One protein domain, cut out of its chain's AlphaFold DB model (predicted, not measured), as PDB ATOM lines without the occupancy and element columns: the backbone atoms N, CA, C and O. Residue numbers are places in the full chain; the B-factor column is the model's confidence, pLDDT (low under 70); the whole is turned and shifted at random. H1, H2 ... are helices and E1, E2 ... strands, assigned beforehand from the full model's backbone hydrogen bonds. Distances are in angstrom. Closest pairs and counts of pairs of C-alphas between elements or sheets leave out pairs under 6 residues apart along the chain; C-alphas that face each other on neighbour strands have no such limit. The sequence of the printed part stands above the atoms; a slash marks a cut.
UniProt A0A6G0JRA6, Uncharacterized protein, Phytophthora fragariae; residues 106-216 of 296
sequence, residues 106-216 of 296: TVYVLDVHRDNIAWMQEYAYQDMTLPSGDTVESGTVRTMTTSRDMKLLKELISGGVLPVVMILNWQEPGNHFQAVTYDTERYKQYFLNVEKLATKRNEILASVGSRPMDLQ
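What this domain is: This is residues 106 to 216 of the 296 residues of an uncharacterized protein of Phytophthora fragariae (UniProt A0A6G0JRA6). A curled, strongly twisted wall of five strands has H1 across one face; H3 packs on H1, and H2 lies farther out. The long hairpin of E2 and E3 bends at residues 126 and 138. The printed part has 111 residues, with five strands and three helices in the order E1 E2 E3 H1 E4 E5 H2 H3, class mixed. The mixed sheet runs E3 E2 E1 E4 E5; the whole is only just compact, close to loose, with a radius of gyration of the C-alphas of 15.7 A and spans of 44 by 42 by 25 A.

How they stand to each other: E1, residues 107 to 112, E2, 118 to 129, and E3, 135 to 143, form a meander, each strand the antiparallel neighbour of the one before; N 109 and O 121 are 2.9 A apart, N 124 and O 140 3.0 A. H1, residues 146 to 158, is on the sheet at a height of 11.0 A, across E2 at 78 degrees on the local plane; their closest C-alphas, Met 120 and Asp 149, are 6.6 A apart. E4, residues 164 to 169, is parallel to E1, with N 110 and O 166 2.8 A apart. E3, H1 and E4 form a split strand-helix-strand unit, E2 and E1 between its strands, with a right-handed crossover. E5, residues 176 to 179, forms a hairpin with E4; N 167 and O 178 are 2.7 A apart. H2, residues 184 to 192, is close but not clearly touching H3, residues 194 to 208, about perpendicular at 90 degrees; their closest C-alphas, Tyr 190 and Leu 197, are 7.5 A apart. H3 touches H1 at a shallow tilt of 29 degrees, opposite ways; their closest C-alphas, Leu 156 and Arg 201, are 6.5 A apart. In H1, H2 and H3 every O i to N i+4 pair is within hydrogen-bond range.

Where its parts are: E1 begins at C-alpha 107 (-20.246, -43.493, -42.248). E2 measures 32.4 A, E3 24.1 A and H3 20.6 A; H3 ends at C-alpha 208 (-27.111, -55.521, -50.435).

The domain as a whole: The two C-alphas farthest apart, Ser 132 and Glu 185, are 47.9 A apart. The printed part has no cut and no long link; pLDDT is under 70 at residues 172 to 174.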
ATOM      1  N   THR A 106     -17.426 -46.450 -44.770       93.00
ATOM      2  CA  THR A 106     -18.776 -45.890 -44.835       93.00
ATOM      3  C   THR A 106     -19.142 -45.327 -43.468       93.00
ATOM      4  O   THR A 106     -19.001 -46.013 -42.454       93.00
ATOM      5  N   VAL A 107     -19.653 -44.098 -43.442       95.06
ATOM      6  CA  VAL A 107     -20.246 -43.493 -42.248       95.06
ATOM      7  C   VAL A 107     -21.761 -43.607 -42.358       95.06
ATOM      8  O   VAL A 107     -22.379 -43.052 -43.264       95.06
ATOM      9  N   TYR A 108     -22.378 -44.330 -41.434       94.81
ATOM     10  CA  TYR A 108     -23.828 -44.451 -41.347       94.81
ATOM     11  C   TYR A 108     -24.368 -43.415 -40.373       94.81
ATOM     12  O   TYR A 108     -23.870 -43.301 -39.255       94.81
ATOM     13  N   VAL A 109     -25.403 -42.681 -40.764       95.19
ATOM     14  CA  VAL A 109     -26.114 -41.755 -39.878       95.19
ATOM     15  C   VAL A 109     -27.523 -42.276 -39.653       95.19
ATOM     16  O   VAL A 109     -28.280 -42.424 -40.605       95.19
ATOM     17  N   LEU A 110     -27.883 -42.522 -38.397       94.00
ATOM     18  CA  LEU A 110     -29.267 -42.662 -37.966       94.00
ATOM     19  C   LEU A 110     -29.824 -41.262 -37.716       94.00
ATOM     20  O   LEU A 110     -29.504 -40.626 -36.711       94.00
ATOM     21  N   ASP A 111     -30.611 -40.781 -38.668       91.75
ATOM     22  CA  ASP A 111     -31.273 -39.487 -38.629       91.75
ATOM     23  C   ASP A 111     -32.616 -39.636 -37.908       91.75
ATOM     24  O   ASP A 111     -33.563 -40.199 -38.461       91.75
ATOM     25  N   VAL A 112     -32.656 -39.230 -36.636       90.44
ATOM     26  CA  VAL A 112     -33.793 -39.414 -35.726       90.44
ATOM     27  C   VAL A 112     -34.589 -38.121 -35.654       90.44
ATOM     28  O   VAL A 112     -34.159 -37.134 -35.050       90.44
ATOM     29  N   HIS A 113     -35.766 -38.144 -36.262       87.69
ATOM     30  CA  HIS A 113     -36.675 -37.015 -36.325       87.69
ATOM     31  C   HIS A 113     -37.464 -36.832 -35.013       87.69
ATOM     32  O   HIS A 113     -37.490 -37.705 -34.143       87.69
ATOM     33  N   ARG A 114     -38.121 -35.672 -34.854       84.00
ATOM     34  CA  ARG A 114     -38.810 -35.260 -33.610       84.00
ATOM     35  C   ARG A 114     -39.953 -36.194 -33.186       84.00
ATOM     36  O   ARG A 114     -40.308 -36.241 -32.014       84.00
ATOM     37  N   ASP A 115     -40.534 -36.922 -34.131       86.75
ATOM     38  CA  ASP A 115     -41.576 -37.934 -33.922       86.75
ATOM     39  C   ASP A 115     -41.006 -39.331 -33.612       86.75
ATOM     40  O   ASP A 115     -41.750 -40.309 -33.565       86.75
ATOM     41  N   ASN A 116     -39.696 -39.423 -33.349       83.19
ATOM     42  CA  ASN A 116     -38.938 -40.654 -33.109       83.19
ATOM     43  C   ASN A 116     -38.911 -41.618 -34.302       83.19
ATOM     44  O   ASN A 116     -38.595 -42.800 -34.139       83.19
ATOM     45  N   ILE A 117     -39.209 -41.129 -35.507       86.94
ATOM     46  CA  ILE A 117     -38.947 -41.879 -36.731       86.94
ATOM     47  C   ILE A 117     -37.469 -41.716 -37.078       86.94
ATOM     48  O   ILE A 117     -36.939 -40.607 -37.078       86.94
ATOM     49  N   ALA A 118     -36.802 -42.835 -37.354       87.69
ATOM     50  CA  ALA A 118     -35.400 -42.854 -37.730       87.69
ATOM     51  C   ALA A 118     -35.224 -43.388 -39.152       87.69
ATOM     52  O   ALA A 118     -35.785 -44.429 -39.509       87.69
ATOM     53  N   TRP A 119     -34.390 -42.709 -39.934       90.31
ATOM     54  CA  TRP A 119     -33.935 -43.183 -41.240       90.31
ATOM     55  C   TRP A 119     -32.420 -43.314 -41.241       90.31
ATOM     56  O   TRP A 119     -31.728 -42.513 -40.615       90.31
ATOM     57  N   MET A 120     -31.893 -44.314 -41.950       92.88
ATOM     58  CA  MET A 120     -30.451 -44.423 -42.126       92.88
ATOM     59  C   MET A 120     -30.011 -43.728 -43.414       92.88
ATOM     60  O   MET A 120     -30.589 -43.918 -44.490       92.88
ATOM     61  N   GLN A 121     -28.951 -42.941 -43.292       94.12
ATOM     62  CA  GLN A 121     -28.210 -42.362 -44.401       94.12
ATOM     63  C   GLN A 121     -26.835 -43.030 -44.477       94.12
ATOM     64  O   GLN A 121     -26.134 -43.165 -43.476       94.12
ATOM     65  N   GLU A 122     -26.452 -43.447 -45.675       93.88
ATOM     66  CA  GLU A 122     -25.157 -44.032 -46.005       93.88
ATOM     67  C   GLU A 122     -24.277 -42.940 -46.625       93.88
ATOM     68  O   GLU A 122     -24.560 -42.476 -47.733       93.88
ATOM     69  N   TYR A 123     -23.228 -42.523 -45.914       95.12
ATOM     70  CA  TYR A 123     -22.186 -41.640 -46.433       95.12
ATOM     71  C   TYR A 123     -20.990 -42.478 -46.861       95.12
ATOM     72  O   TYR A 123     -20.350 -43.143 -46.047       95.12
ATOM     73  N   ALA A 124     -20.692 -42.445 -48.151       93.88
ATOM     74  CA  ALA A 124     -19.620 -43.215 -48.767       93.88
ATOM     75  C   ALA A 124     -18.892 -42.344 -49.794       93.88
ATOM     76  O   ALA A 124     -19.089 -41.129 -49.857       93.88
ATOM     77  N   TYR A 125     -18.071 -42.958 -50.632       93.50
ATOM     78  CA  TYR A 125     -17.403 -42.283 -51.732       93.50
ATOM     79  C   TYR A 125     -17.262 -43.230 -52.922       93.50
ATOM     80  O   TYR A 125     -17.346 -44.451 -52.775       93.50
ATOM     81  N   GLN A 126     -17.121 -42.656 -54.112       91.69
ATOM     82  CA  GLN A 126     -16.933 -43.406 -55.348       91.69
ATOM     83  C   GLN A 126     -16.247 -42.531 -56.397       91.69
ATOM     84  O   GLN A 126     -16.328 -41.303 -56.345       91.69
ATOM     85  N   ASP A 127     -15.673 -43.180 -57.403       92.44
ATOM     86  CA  ASP A 127     -15.256 -42.511 -58.627       92.44
ATOM     87  C   ASP A 127     -16.480 -42.035 -59.424       92.44
ATOM     88  O   ASP A 127     -17.425 -42.791 -59.682       92.44
ATOM     89  N   MET A 128     -16.463 -40.765 -59.813       91.25
ATOM     90  CA  MET A 128     -17.489 -40.102 -60.608       91.25
ATOM     91  C   MET A 128     -16.851 -39.433 -61.820       91.25
ATOM     92  O   MET A 128     -15.770 -38.856 -61.739       91.25
ATOM     93  N   THR A 129     -17.528 -39.502 -62.962       92.38
ATOM     94  CA  THR A 129     -17.057 -38.871 -64.196       92.38
ATOM     95  C   THR A 129     -17.574 -37.438 -64.275       92.38
ATOM     96  O   THR A 129     -18.784 -37.205 -64.244       92.38
ATOM     97  N   LEU A 130     -16.659 -36.478 -64.378       90.31
ATOM     98  CA  LEU A 130     -16.960 -35.071 -64.613       90.31
ATOM     99  C   LEU A 130     -17.474 -34.843 -66.045       90.31
ATOM    100  O   LEU A 130     -17.185 -35.638 -66.942       90.31
ATOM    101  N   PRO A 131     -18.150 -33.709 -66.321       88.12
ATOM    102  CA  PRO A 131     -18.524 -33.328 -67.687       88.12
ATOM    103  C   PRO A 131     -17.341 -33.216 -68.663       88.12
ATOM    104  O   PRO A 131     -17.542 -33.331 -69.869       88.12
ATOM    105  N   SER A 132     -16.117 -32.997 -68.163       88.25
ATOM    106  CA  SER A 132     -14.889 -33.002 -68.972       88.25
ATOM    107  C   SER A 132     -14.477 -34.397 -69.458       88.25
ATOM    108  O   SER A 132     -13.650 -34.498 -70.360       88.25
ATOM    109  N   GLY A 133     -15.042 -35.463 -68.881       90.12
ATOM    110  CA  GLY A 133     -14.619 -36.851 -69.076       90.12
ATOM    111  C   GLY A 133     -13.595 -37.337 -68.047       90.12
ATOM    112  O   GLY A 133     -13.325 -38.537 -67.983       90.12
ATOM    113  N   ASP A 134     -13.059 -36.442 -67.213       91.62
ATOM    114  CA  ASP A 134     -12.144 -36.810 -66.134       91.62
ATOM    115  C   ASP A 134     -12.875 -37.598 -65.045       91.62
ATOM    116  O   ASP A 134     -14.059 -37.385 -64.789       91.62
ATOM    117  N   THR A 135     -12.165 -38.509 -64.384       92.50
ATOM    118  CA  THR A 135     -12.702 -39.259 -63.242       92.50
ATOM    119  C   THR A 135     -12.143 -38.697 -61.947       92.50
ATOM    120  O   THR A 135     -10.930 -38.527 -61.817       92.50
ATOM    121  N   VAL A 136     -13.034 -38.420 -61.001       91.56
ATOM    122  CA  VAL A 136     -12.717 -37.843 -59.695       91.56
ATOM    123  C   VAL A 136     -13.391 -38.633 -58.586       91.56
ATOM    124  O   VAL A 136     -14.523 -39.092 -58.729       91.56
ATOM    125  N   GLU A 137     -12.706 -38.763 -57.461       91.69
ATOM    126  CA  GLU A 137     -13.278 -39.356 -56.260       91.69
ATOM    127  C   GLU A 137     -14.174 -38.326 -55.560       91.69
ATOM    128  O   GLU A 137     -13.713 -37.252 -55.167       91.69
ATOM    129  N   SER A 138     -15.452 -38.657 -55.385       92.19
ATOM    130  CA  SER A 138     -16.442 -37.768 -54.773       92.19
ATOM    131  C   SER A 138     -17.202 -38.475 -53.661       92.19
ATOM    132  O   SER A 138     -17.507 -39.670 -53.739       92.19
ATOM    133  N   GLY A 139     -17.565 -37.713 -52.630       93.12
ATOM    134  CA  GLY A 139     -18.424 -38.208 -51.569       93.12
ATOM    135  C   GLY A 139     -19.866 -38.383 -52.038       93.12
ATOM    136  O   GLY A 139     -20.398 -37.595 -52.823       93.12
ATOM    137  N   THR A 140     -20.536 -39.400 -51.510       92.31
ATOM    138  CA  THR A 140     -21.938 -39.711 -51.799       92.31
ATOM    139  C   THR A 140     -22.736 -39.790 -50.509       92.31
ATOM    140  O   THR A 140     -22.208 -40.156 -49.461       92.31
ATOM    141  N   VAL A 141     -24.012 -39.427 -50.593       92.81
ATOM    142  CA  VAL A 141     -24.988 -39.646 -49.529       92.81
ATOM    143  C   VAL A 141     -26.204 -40.326 -50.129       92.81
ATOM    144  O   VAL A 141     -26.672 -39.959 -51.210       92.81
ATOM    145  N   ARG A 142     -26.704 -41.345 -49.439       90.38
ATOM    146  CA  ARG A 142     -27.838 -42.136 -49.896       90.38
ATOM    147  C   ARG A 142     -28.743 -42.476 -48.725       90.38
ATOM    148  O   ARG A 142     -28.300 -43.062 -47.746       90.38
ATOM    149  N   THR A 143     -30.031 -42.193 -48.870       90.06
ATOM    150  CA  THR A 143     -31.052 -42.740 -47.974       90.06
ATOM    151  C   THR A 143     -31.420 -44.144 -48.427       90.06
ATOM    152  O   THR A 143     -31.521 -44.437 -49.623       90.06
ATOM    153  N   MET A 144     -31.609 -45.034 -47.467       80.62
ATOM    154  CA  MET A 144     -31.934 -46.430 -47.709       80.62
ATOM    155  C   MET A 144     -33.305 -46.777 -47.117       80.62
ATOM    156  O   MET A 144     -33.873 -46.033 -46.322       80.62
ATOM    157  N   THR A 145     -33.892 -47.886 -47.574       87.38
ATOM    158  CA  THR A 145     -35.142 -48.382 -46.993       87.38
ATOM    159  C   THR A 145     -34.849 -49.107 -45.685       87.38
ATOM    160  O   THR A 145     -33.888 -49.873 -45.604       87.38
ATOM    161  N   THR A 146     -35.745 -48.988 -44.704       87.69
ATOM    162  CA  THR A 146     -35.592 -49.613 -43.379       87.69
ATOM    163  C   THR A 146     -35.276 -51.110 -43.451       87.69
ATOM    164  O   THR A 146     -34.425 -51.611 -42.720       87.69
ATOM    165  N   SER A 147     -35.920 -51.850 -44.360       88.69
ATOM    166  CA  SER A 147     -35.666 -53.286 -44.538       88.69
ATOM    167  C   SER A 147     -34.236 -53.584 -44.991       88.69
ATOM    168  O   SER A 147     -33.633 -54.566 -44.554       88.69
ATOM    169  N   ARG A 148     -33.678 -52.731 -45.852       88.31
ATOM    170  CA  ARG A 148     -32.316 -52.869 -46.359       88.31
ATOM    171  C   ARG A 148     -31.292 -52.436 -45.313       88.31
ATOM    172  O   ARG A 148     -30.267 -53.099 -45.196       88.31
ATOM    173  N   ASP A 149     -31.603 -51.410 -44.528       88.88
ATOM    174  CA  ASP A 149     -30.755 -50.912 -43.439       88.88
ATOM    175  C   ASP A 149     -30.559 -51.941 -42.343       88.88
ATOM    176  O   ASP A 149     -29.435 -52.283 -41.979       88.88
ATOM    177  N   MET A 150     -31.671 -52.507 -41.881       90.19
ATOM    178  CA  MET A 150     -31.664 -53.548 -40.862       90.19
ATOM    179  C   MET A 150     -30.900 -54.782 -41.334       90.19
ATOM    180  O   MET A 150     -30.133 -55.364 -40.566       90.19
ATOM    181  N   LYS A 151     -31.069 -55.170 -42.607       92.06
ATOM    182  CA  LYS A 151     -30.301 -56.270 -43.195       92.06
ATOM    183  C   LYS A 151     -28.809 -55.940 -43.218       92.06
ATOM    184  O   LYS A 151     -28.022 -56.741 -42.729       92.06
ATOM    185  N   LEU A 152     -28.424 -54.775 -43.738       92.81
ATOM    186  CA  LEU A 152     -27.024 -54.362 -43.836       92.81
ATOM    187  C   LEU A 152     -26.336 -54.356 -42.466       92.81
ATOM    188  O   LEU A 152     -25.318 -55.022 -42.297       92.81
ATOM    189  N   LEU A 153     -26.911 -53.672 -41.475       92.62
ATOM    190  CA  LEU A 153     -26.333 -53.604 -40.132       92.62
ATOM    191  C   LEU A 153     -26.225 -54.991 -39.488       92.62
ATOM    192  O   LEU A 153     -25.198 -55.312 -38.888       92.62
ATOM    193  N   LYS A 154     -27.246 -55.844 -39.649       93.50
ATOM    194  CA  LYS A 154     -27.224 -57.215 -39.126       93.50
ATOM    195  C   LYS A 154     -26.104 -58.043 -39.753       93.50
ATOM    196  O   LYS A 154     -25.395 -58.730 -39.020       93.50
ATOM    197  N   GLU A 155     -25.942 -57.984 -41.071       95.31
ATOM    198  CA  GLU A 155     -24.898 -58.725 -41.789       95.31
ATOM    199  C   GLU A 155     -23.498 -58.221 -41.411       95.31
ATOM    200  O   GLU A 155     -22.617 -59.033 -41.132       95.31
ATOM    201  N   LEU A 156     -23.296 -56.898 -41.309       94.56
ATOM    202  CA  LEU A 156     -22.028 -56.309 -40.858       94.56
ATOM    203  C   LEU A 156     -21.656 -56.799 -39.455       94.56
ATOM    204  O   LEU A 156     -20.574 -57.357 -39.264       94.56
ATOM    205  N   ILE A 157     -22.577 -56.673 -38.497       92.69
ATOM    206  CA  ILE A 157     -22.345 -57.080 -37.105       92.69
ATOM    207  C   ILE A 157     -22.096 -58.591 -37.009       92.69
ATOM    208  O   ILE A 157     -21.172 -59.012 -36.311       92.69
ATOM    209  N   SER A 158     -22.883 -59.404 -37.722       93.00
ATOM    210  CA  SER A 158     -22.737 -60.870 -37.735       93.00
ATOM    211  C   SER A 158     -21.433 -61.312 -38.400       93.00
ATOM    212  O   SER A 158     -20.842 -62.313 -38.003       93.00
ATOM    213  N   GLY A 159     -20.951 -60.544 -39.380       92.44
ATOM    214  CA  GLY A 159     -19.651 -60.723 -40.022       92.44
ATOM    215  C   GLY A 159     -18.461 -60.221 -39.199       92.44
ATOM    216  O   GLY A 159     -17.332 -60.298 -39.678       92.44
ATOM    217  N   GLY A 160     -18.688 -59.697 -37.988       92.12
ATOM    218  CA  GLY A 160     -17.641 -59.146 -37.126       92.12
ATOM    219  C   GLY A 160     -17.155 -57.751 -37.534       92.12
ATOM    220  O   GLY A 160     -16.186 -57.258 -36.958       92.12
ATOM    221  N   VAL A 161     -17.817 -57.102 -38.495       93.81
ATOM    222  CA  VAL A 161     -17.512 -55.731 -38.914       93.81
ATOM    223  C   VAL A 161     -18.151 -54.748 -37.934       93.81
ATOM    224  O   VAL A 161     -19.321 -54.889 -37.574       93.81
ATOM    225  N   LEU A 162     -17.384 -53.746 -37.501       93.19
ATOM    226  CA  LEU A 162     -17.864 -52.653 -36.657       93.19
ATOM    227  C   LEU A 162     -18.141 -51.421 -37.534       93.19
ATOM    228  O   LEU A 162     -17.194 -50.715 -37.878       93.19
ATOM    229  N   PRO A 163     -19.397 -51.174 -37.954       92.62
ATOM    230  CA  PRO A 163     -19.710 -50.022 -38.796       92.62
ATOM    231  C   PRO A 163     -19.482 -48.697 -38.063       92.62
ATOM    232  O   PRO A 163     -19.775 -48.568 -36.881       92.62
ATOM    233  N   VAL A 164     -19.039 -47.658 -38.769       92.88
ATOM    234  CA  VAL A 164     -19.007 -46.310 -38.189       92.88
ATOM    235  C   VAL A 164     -20.428 -45.757 -38.195       92.88
ATOM    236  O   VAL A 164     -20.937 -45.382 -39.248       92.88
ATOM    237  N   VAL A 165     -21.081 -45.726 -37.033       93.75
ATOM    238  CA  VAL A 165     -22.458 -45.232 -36.893       93.75
ATOM    239  C   VAL A 165     -22.480 -43.942 -36.082       93.75
ATOM    240  O   VAL A 165     -21.927 -43.862 -34.984       93.75
ATOM    241  N   MET A 166     -23.157 -42.934 -36.617       94.06
ATOM    242  CA  MET A 166     -23.507 -41.693 -35.946       94.06
ATOM    243  C   MET A 166     -25.021 -41.599 -35.777       94.06
ATOM    244  O   MET A 166     -25.785 -42.085 -36.602       94.06
ATOM    245  N   ILE A 167     -25.460 -40.942 -34.715       92.25
ATOM    246  CA  ILE A 167     -26.859 -40.649 -34.425       92.25
ATOM    247  C   ILE A 167     -27.016 -39.135 -34.491       92.25
ATOM    248  O   ILE A 167     -26.321 -38.410 -33.776       92.25
ATOM    249  N   LEU A 168     -27.917 -38.663 -35.346       91.69
ATOM    250  CA  LEU A 168     -28.322 -37.267 -35.422       91.69
ATOM    251  C   LEU A 168     -29.722 -37.154 -34.830       91.69
ATOM    252  O   LEU A 168     -30.694 -37.553 -35.458       91.69
ATOM    253  N   ASN A 169     -29.824 -36.643 -33.605       87.44
ATOM    254  CA  ASN A 169     -31.118 -36.458 -32.952       87.44
ATOM    255  C   ASN A 169     -31.596 -35.016 -33.138       87.44
ATOM    256  O   ASN A 169     -30.872 -34.077 -32.786       87.44
ATOM    257  N   TRP A 170     -32.797 -34.847 -33.692       84.50
ATOM    258  CA  TRP A 170     -33.384 -33.536 -33.928       84.50
ATOM    259  C   TRP A 170     -33.920 -32.931 -32.633       84.50
ATOM    260  O   TRP A 170     -34.986 -33.307 -32.148       84.50
ATOM    261  N   GLN A 171     -33.185 -31.964 -32.080       79.81
ATOM    262  CA  GLN A 171     -33.499 -31.304 -30.810       79.81
ATOM    263  C   GLN A 171     -33.268 -29.792 -30.909       79.81
ATOM    264  O   GLN A 171     -32.455 -29.321 -31.701       79.81
ATOM    265  N   GLU A 172     -33.968 -29.006 -30.091       69.50
ATOM    266  CA  GLU A 172     -33.689 -27.570 -29.942       69.50
ATOM    267  C   GLU A 172     -32.639 -27.359 -28.838       69.50
ATOM    268  O   GLU A 172     -32.722 -28.031 -27.808       69.50
ATOM    269  N   PRO A 173     -31.634 -26.469 -29.007       67.19
ATOM    270  CA  PRO A 173     -31.484 -25.423 -30.030       67.19
ATOM    271  C   PRO A 173     -30.701 -25.835 -31.296       67.19
ATOM    272  O   PRO A 173     -30.341 -24.973 -32.098       67.19
ATOM    273  N   GLY A 174     -30.405 -27.121 -31.489       67.81
ATOM    274  CA  GLY A 174     -29.744 -27.613 -32.694       67.81
ATOM    275  C   GLY A 174     -29.295 -29.068 -32.580       67.81
ATOM    276  O   GLY A 174     -29.200 -29.628 -31.488       67.81
ATOM    277  N   ASN A 175     -28.999 -29.676 -33.728       79.38
ATOM    278  CA  ASN A 175     -28.749 -31.110 -33.828       79.38
ATOM    279  C   ASN A 175     -27.248 -31.398 -33.708       79.38
ATOM    280  O   ASN A 175     -26.427 -30.790 -34.397       79.38
ATOM    281  N   HIS A 176     -26.880 -32.356 -32.860       80.12
ATOM    282  CA  HIS A 176     -25.499 -32.802 -32.707       80.12
ATOM    283  C   HIS A 176     -25.370 -34.283 -33.038       80.12
ATOM    284  O   HIS A 176     -26.157 -35.102 -32.567       80.12
ATOM    285  N   PHE A 177     -24.325 -34.622 -33.793       87.69
ATOM    286  CA  PHE A 177     -23.952 -36.008 -34.026       87.69
ATOM    287  C   PHE A 177     -23.385 -36.641 -32.754       87.69
ATOM    288  O   PHE A 177     -22.509 -36.077 -32.087       87.69
ATOM    289  N   GLN A 178     -23.854 -37.845 -32.454       87.00
ATOM    290  CA  GLN A 178     -23.322 -38.715 -31.414       87.00
ATOM    291  C   GLN A 178     -22.790 -39.980 -32.079       87.00
ATOM    292  O   GLN A 178     -23.520 -40.648 -32.798       87.00
ATOM    293  N   ALA A 179     -21.513 -40.297 -31.883       87.19
ATOM    294  CA  ALA A 179     -20.950 -41.534 -32.412       87.19
ATOM    295  C   ALA A 179     -21.338 -42.714 -31.513       87.19
ATOM    296  O   ALA A 179     -21.291 -42.598 -30.288       87.19
ATOM    297  N   VAL A 180     -21.671 -43.851 -32.121       89.25
ATOM    298  CA  VAL A 180     -21.780 -45.124 -31.407       89.25
ATOM    299  C   VAL A 180     -20.372 -45.575 -31.033       89.25
ATOM    300  O   VAL A 180     -19.490 -45.658 -31.888       89.25
ATOM    301  N   THR A 181     -20.155 -45.856 -29.752       86.25
ATOM    302  CA  THR A 181     -18.886 -46.375 -29.243       86.25
ATOM    303  C   THR A 181     -18.958 -47.888 -29.092       86.25
ATOM    304  O   THR A 181     -19.975 -48.458 -28.696       86.25
ATOM    305  N   TYR A 182     -17.861 -48.552 -29.440       86.00
ATOM    306  CA  TYR A 182     -17.705 -49.989 -29.263       86.00
ATOM    307  C   TYR A 182     -16.855 -50.276 -28.031       86.00
ATOM    308  O   TYR A 182     -16.007 -49.467 -27.653       86.00
ATOM    309  N   ASP A 183     -17.065 -51.454 -27.441       90.00
ATOM    310  CA  ASP A 183     -16.182 -51.986 -26.405       90.00
ATOM    311  C   ASP A 183     -14.709 -51.937 -26.853       90.00
ATOM    312  O   ASP A 183     -14.386 -52.205 -28.015       90.00
ATOM    313  N   THR A 184     -13.819 -51.597 -25.918       87.81
ATOM    314  CA  THR A 184     -12.405 -51.329 -26.214       87.81
ATOM    315  C   THR A 184     -11.690 -52.573 -26.729       87.81
ATOM    316  O   THR A 184     -10.937 -52.488 -27.702       87.81
ATOM    317  N   GLU A 185     -11.935 -53.736 -26.121       90.06
ATOM    318  CA  GLU A 185     -11.288 -54.979 -26.544       90.06
ATOM    319  C   GLU A 185     -11.840 -55.428 -27.898       90.06
ATOM    320  O   GLU A 185     -11.077 -55.743 -28.812       90.06
ATOM    321  N   ARG A 186     -13.161 -55.348 -28.088       88.81
ATOM    322  CA  ARG A 186     -13.792 -55.633 -29.382       88.81
ATOM    323  C   ARG A 186     -13.252 -54.735 -30.498       88.81
ATOM    324  O   ARG A 186     -12.967 -55.230 -31.588       88.81
ATOM    325  N   TYR A 187     -13.088 -53.438 -30.237       89.50
ATOM    326  CA  TYR A 187     -12.501 -52.499 -31.192       89.50
ATOM    327  C   TYR A 187     -11.037 -52.835 -31.497       89.50
ATOM    328  O   TYR A 187     -10.642 -52.843 -32.661       89.50
ATOM    329  N   LYS A 188     -10.239 -53.175 -30.478       90.81
ATOM    330  CA  LYS A 188      -8.841 -53.588 -30.660       90.81
ATOM    331  C   LYS A 188      -8.730 -54.818 -31.563       90.81
ATOM    332  O   LYS A 188      -7.922 -54.825 -32.489       90.81
ATOM    333  N   GLN A 189      -9.573 -55.827 -31.344       90.44
ATOM    334  CA  GLN A 189      -9.614 -57.026 -32.186       90.44
ATOM    335  C   GLN A 189     -10.049 -56.713 -33.622       90.44
ATOM    336  O   GLN A 189      -9.458 -57.235 -34.569       90.44
ATOM    337  N   TYR A 190     -11.042 -55.838 -33.797       90.75
ATOM    338  CA  TYR A 190     -11.449 -55.356 -35.118       90.75
ATOM    339  C   TYR A 190     -10.283 -54.665 -35.840       90.75
ATOM    340  O   TYR A 190      -9.963 -55.018 -36.974       90.75
ATOM    341  N   PHE A 191      -9.596 -53.743 -35.161       89.38
ATOM    342  CA  PHE A 191      -8.488 -52.973 -35.727       89.38
ATOM    343  C   PHE A 191      -7.318 -53.861 -36.175       89.38
ATOM    344  O   PHE A 191      -6.784 -53.674 -37.265       89.38
ATOM    345  N   LEU A 192      -6.965 -54.887 -35.390       92.31
ATOM    346  CA  LEU A 192      -5.923 -55.857 -35.755       92.31
ATOM    347  C   LEU A 192      -6.262 -56.684 -37.009       92.31
ATOM    348  O   LEU A 192      -5.365 -57.257 -37.622       92.31
ATOM    349  N   ASN A 193      -7.538 -56.752 -37.392       92.25
ATOM    350  CA  ASN A 193      -8.033 -57.549 -38.516       92.25
ATOM    351  C   ASN A 193      -8.649 -56.686 -39.631       92.25
ATOM    352  O   ASN A 193      -9.387 -57.211 -40.467       92.25
ATOM    353  N   VAL A 194      -8.365 -55.377 -39.651       88.50
ATOM    354  CA  VAL A 194      -9.086 -54.403 -40.484       88.50
ATOM    355  C   VAL A 194      -9.065 -54.743 -41.977       88.50
ATOM    356  O   VAL A 194     -10.109 -54.684 -42.611       88.50
ATOM    357  N   GLU A 195      -7.943 -55.206 -42.536       88.56
ATOM    358  CA  GLU A 195      -7.858 -55.560 -43.965       88.56
ATOM    359  C   GLU A 195      -8.798 -56.723 -44.323       88.56
ATOM    360  O   GLU A 195      -9.596 -56.632 -45.257       88.56
ATOM    361  N   LYS A 196      -8.768 -57.797 -43.524       92.00
ATOM    362  CA  LYS A 196      -9.649 -58.962 -43.693       92.00
ATOM    363  C   LYS A 196     -11.118 -58.571 -43.525       92.00
ATOM    364  O   LYS A 196     -11.981 -59.019 -44.284       92.00
ATOM    365  N   LEU A 197     -11.415 -57.755 -42.517       92.75
ATOM    366  CA  LEU A 197     -12.775 -57.313 -42.226       92.75
ATOM    367  C   LEU A 197     -13.285 -56.304 -43.256       92.75
ATOM    368  O   LEU A 197     -14.481 -56.291 -43.528       92.75
ATOM    369  N   ALA A 198     -12.409 -55.537 -43.899       91.00
ATOM    370  CA  ALA A 198     -12.772 -54.666 -45.004       91.00
ATOM    371  C   ALA A 198     -13.124 -55.451 -46.274       91.00
ATOM    372  O   ALA A 198     -14.102 -55.115 -46.946       91.00
ATOM    373  N   THR A 199     -12.414 -56.550 -46.572       92.25
ATOM    374  CA  THR A 199     -12.856 -57.494 -47.614       92.25
ATOM    375  C   THR A 199     -14.252 -58.018 -47.290       92.25
ATOM    376  O   THR A 199     -15.145 -57.962 -48.137       92.25
ATOM    377  N   LYS A 200     -14.486 -58.432 -46.036       94.31
ATOM    378  CA  LYS A 200     -15.797 -58.934 -45.615       94.31
ATOM    379  C   LYS A 200     -16.899 -57.874 -45.709       94.31
ATOM    380  O   LYS A 200     -17.992 -58.159 -46.193       94.31
ATOM    381  N   ARG A 201     -16.607 -56.643 -45.286       93.88
ATOM    382  CA  ARG A 201     -17.481 -55.473 -45.429       93.88
ATOM    383  C   ARG A 201     -17.866 -55.272 -46.893       93.88
ATOM    384  O   ARG A 201     -19.046 -55.138 -47.188       93.88
ATOM    385  N   ASN A 202     -16.901 -55.302 -47.809       93.12
ATOM    386  CA  ASN A 202     -17.144 -55.109 -49.237       93.12
ATOM    387  C   ASN A 202     -18.025 -56.211 -49.852       93.12
ATOM    388  O   ASN A 202     -18.901 -55.899 -50.658       93.12
ATOM    389  N   GLU A 203     -17.859 -57.474 -49.442       94.00
ATOM    390  CA  GLU A 203     -18.772 -58.565 -49.824       94.00
ATOM    391  C   GLU A 203     -20.209 -58.285 -49.360       94.00
ATOM    392  O   GLU A 203     -21.163 -58.441 -50.125       94.00
ATOM    393  N   ILE A 204     -20.370 -57.839 -48.110       94.38
ATOM    394  CA  ILE A 204     -21.679 -57.521 -47.529       94.38
ATOM    395  C   ILE A 204     -22.315 -56.331 -48.253       94.38
ATOM    396  O   ILE A 204     -23.481 -56.419 -48.644       94.38
ATOM    397  N   LEU A 205     -21.556 -55.256 -48.494       91.00
ATOM    398  CA  LEU A 205     -22.007 -54.090 -49.257       91.00
ATOM    399  C   LEU A 205     -22.504 -54.505 -50.645       91.00
ATOM    400  O   LEU A 205     -23.634 -54.175 -51.008       91.00
ATOM    401  N   ALA A 206     -21.724 -55.307 -51.376       90.00
ATOM    402  CA  ALA A 206     -22.126 -55.825 -52.681       90.00
ATOM    403  C   ALA A 206     -23.412 -56.665 -52.594       90.00
ATOM    404  O   ALA A 206     -24.309 -56.501 -53.421       90.00
ATOM    405  N   SER A 207     -23.555 -57.505 -51.560       89.62
ATOM    406  CA  SER A 207     -24.734 -58.367 -51.365       89.62
ATOM    407  C   SER A 207     -26.036 -57.598 -51.135       89.62
ATOM    408  O   SER A 207     -27.120 -58.086 -51.468       89.62
ATOM    409  N   VAL A 208     -25.949 -56.393 -50.565       85.44
ATOM    410  CA  VAL A 208     -27.111 -55.521 -50.435       85.44
ATOM    411  C   VAL A 208     -27.269 -54.619 -51.647       85.44
ATOM    412  O   VAL A 208     -28.349 -54.081 -51.793       85.44
ATOM    413  N   GLY A 209     -26.274 -54.494 -52.530       82.00
ATOM    414  CA  GLY A 209     -26.256 -53.611 -53.704       82.00
ATOM    415  C   GLY A 209     -25.683 -52.217 -53.424       82.00
ATOM    416  O   GLY A 209     -26.038 -51.267 -54.119       82.00
ATOM    417  N   SER A 210     -24.926 -52.058 -52.335       83.38
ATOM    418  CA  SER A 210     -24.044 -50.906 -52.101       83.38
ATOM    419  C   SER A 210     -22.722 -51.126 -52.848       83.38
ATOM    420  O   SER A 210     -22.371 -52.260 -53.188       83.38
ATOM    421  N   ARG A 211     -21.976 -50.054 -53.121       84.00
ATOM    422  CA  ARG A 211     -20.673 -50.173 -53.787       84.00
ATOM    423  C   ARG A 211     -19.581 -50.586 -52.791       84.00
ATOM    424  O   ARG A 211     -19.530 -50.022 -51.700       84.00
ATOM    425  N   PRO A 212     -18.700 -51.534 -53.155       87.31
ATOM    426  CA  PRO A 212     -17.446 -51.756 -52.445       87.31
ATOM    427  C   PRO A 212     -16.569 -50.500 -52.460       87.31
ATOM    428  O   PRO A 212     -16.577 -49.761 -53.441       87.31
ATOM    429  N   MET A 213     -15.784 -50.305 -51.403       88.44
ATOM    430  CA  MET A 213     -14.804 -49.216 -51.302       88.44
ATOM    431  C   MET A 213     -13.385 -49.778 -51.389       88.44
ATOM    432  O   MET A 213     -13.139 -50.908 -50.952       88.44
ATOM    433  N   ASP A 214     -12.454 -49.010 -51.945       86.06
ATOM    434  CA  ASP A 214     -11.042 -49.379 -51.948       86.06
ATOM    435  C   ASP A 214     -10.440 -49.326 -50.530       86.06
ATOM    436  O   ASP A 214     -11.044 -48.840 -49.573       86.06
ATOM    437  N   LEU A 215      -9.238 -49.885 -50.400       79.75
ATOM    438  CA  LEU A 215      -8.470 -49.906 -49.154       79.75
ATOM    439  C   LEU A 215      -7.239 -48.999 -49.218       79.75
ATOM    440  O   LEU A 215      -6.327 -49.142 -48.405       79.75
ATOM    441  N   GLN A 216      -7.165 -48.094 -50.198       83.62
ATOM    442  CA  GLN A 216      -5.980 -47.279 -50.398       83.62
ATOM    443  C   GLN A 216      -5.865 -46.242 -49.276       83.62
ATOM    444  O   GLN A 216      -6.739 -45.384 -49.140       83.62
TER     445      GLN A 216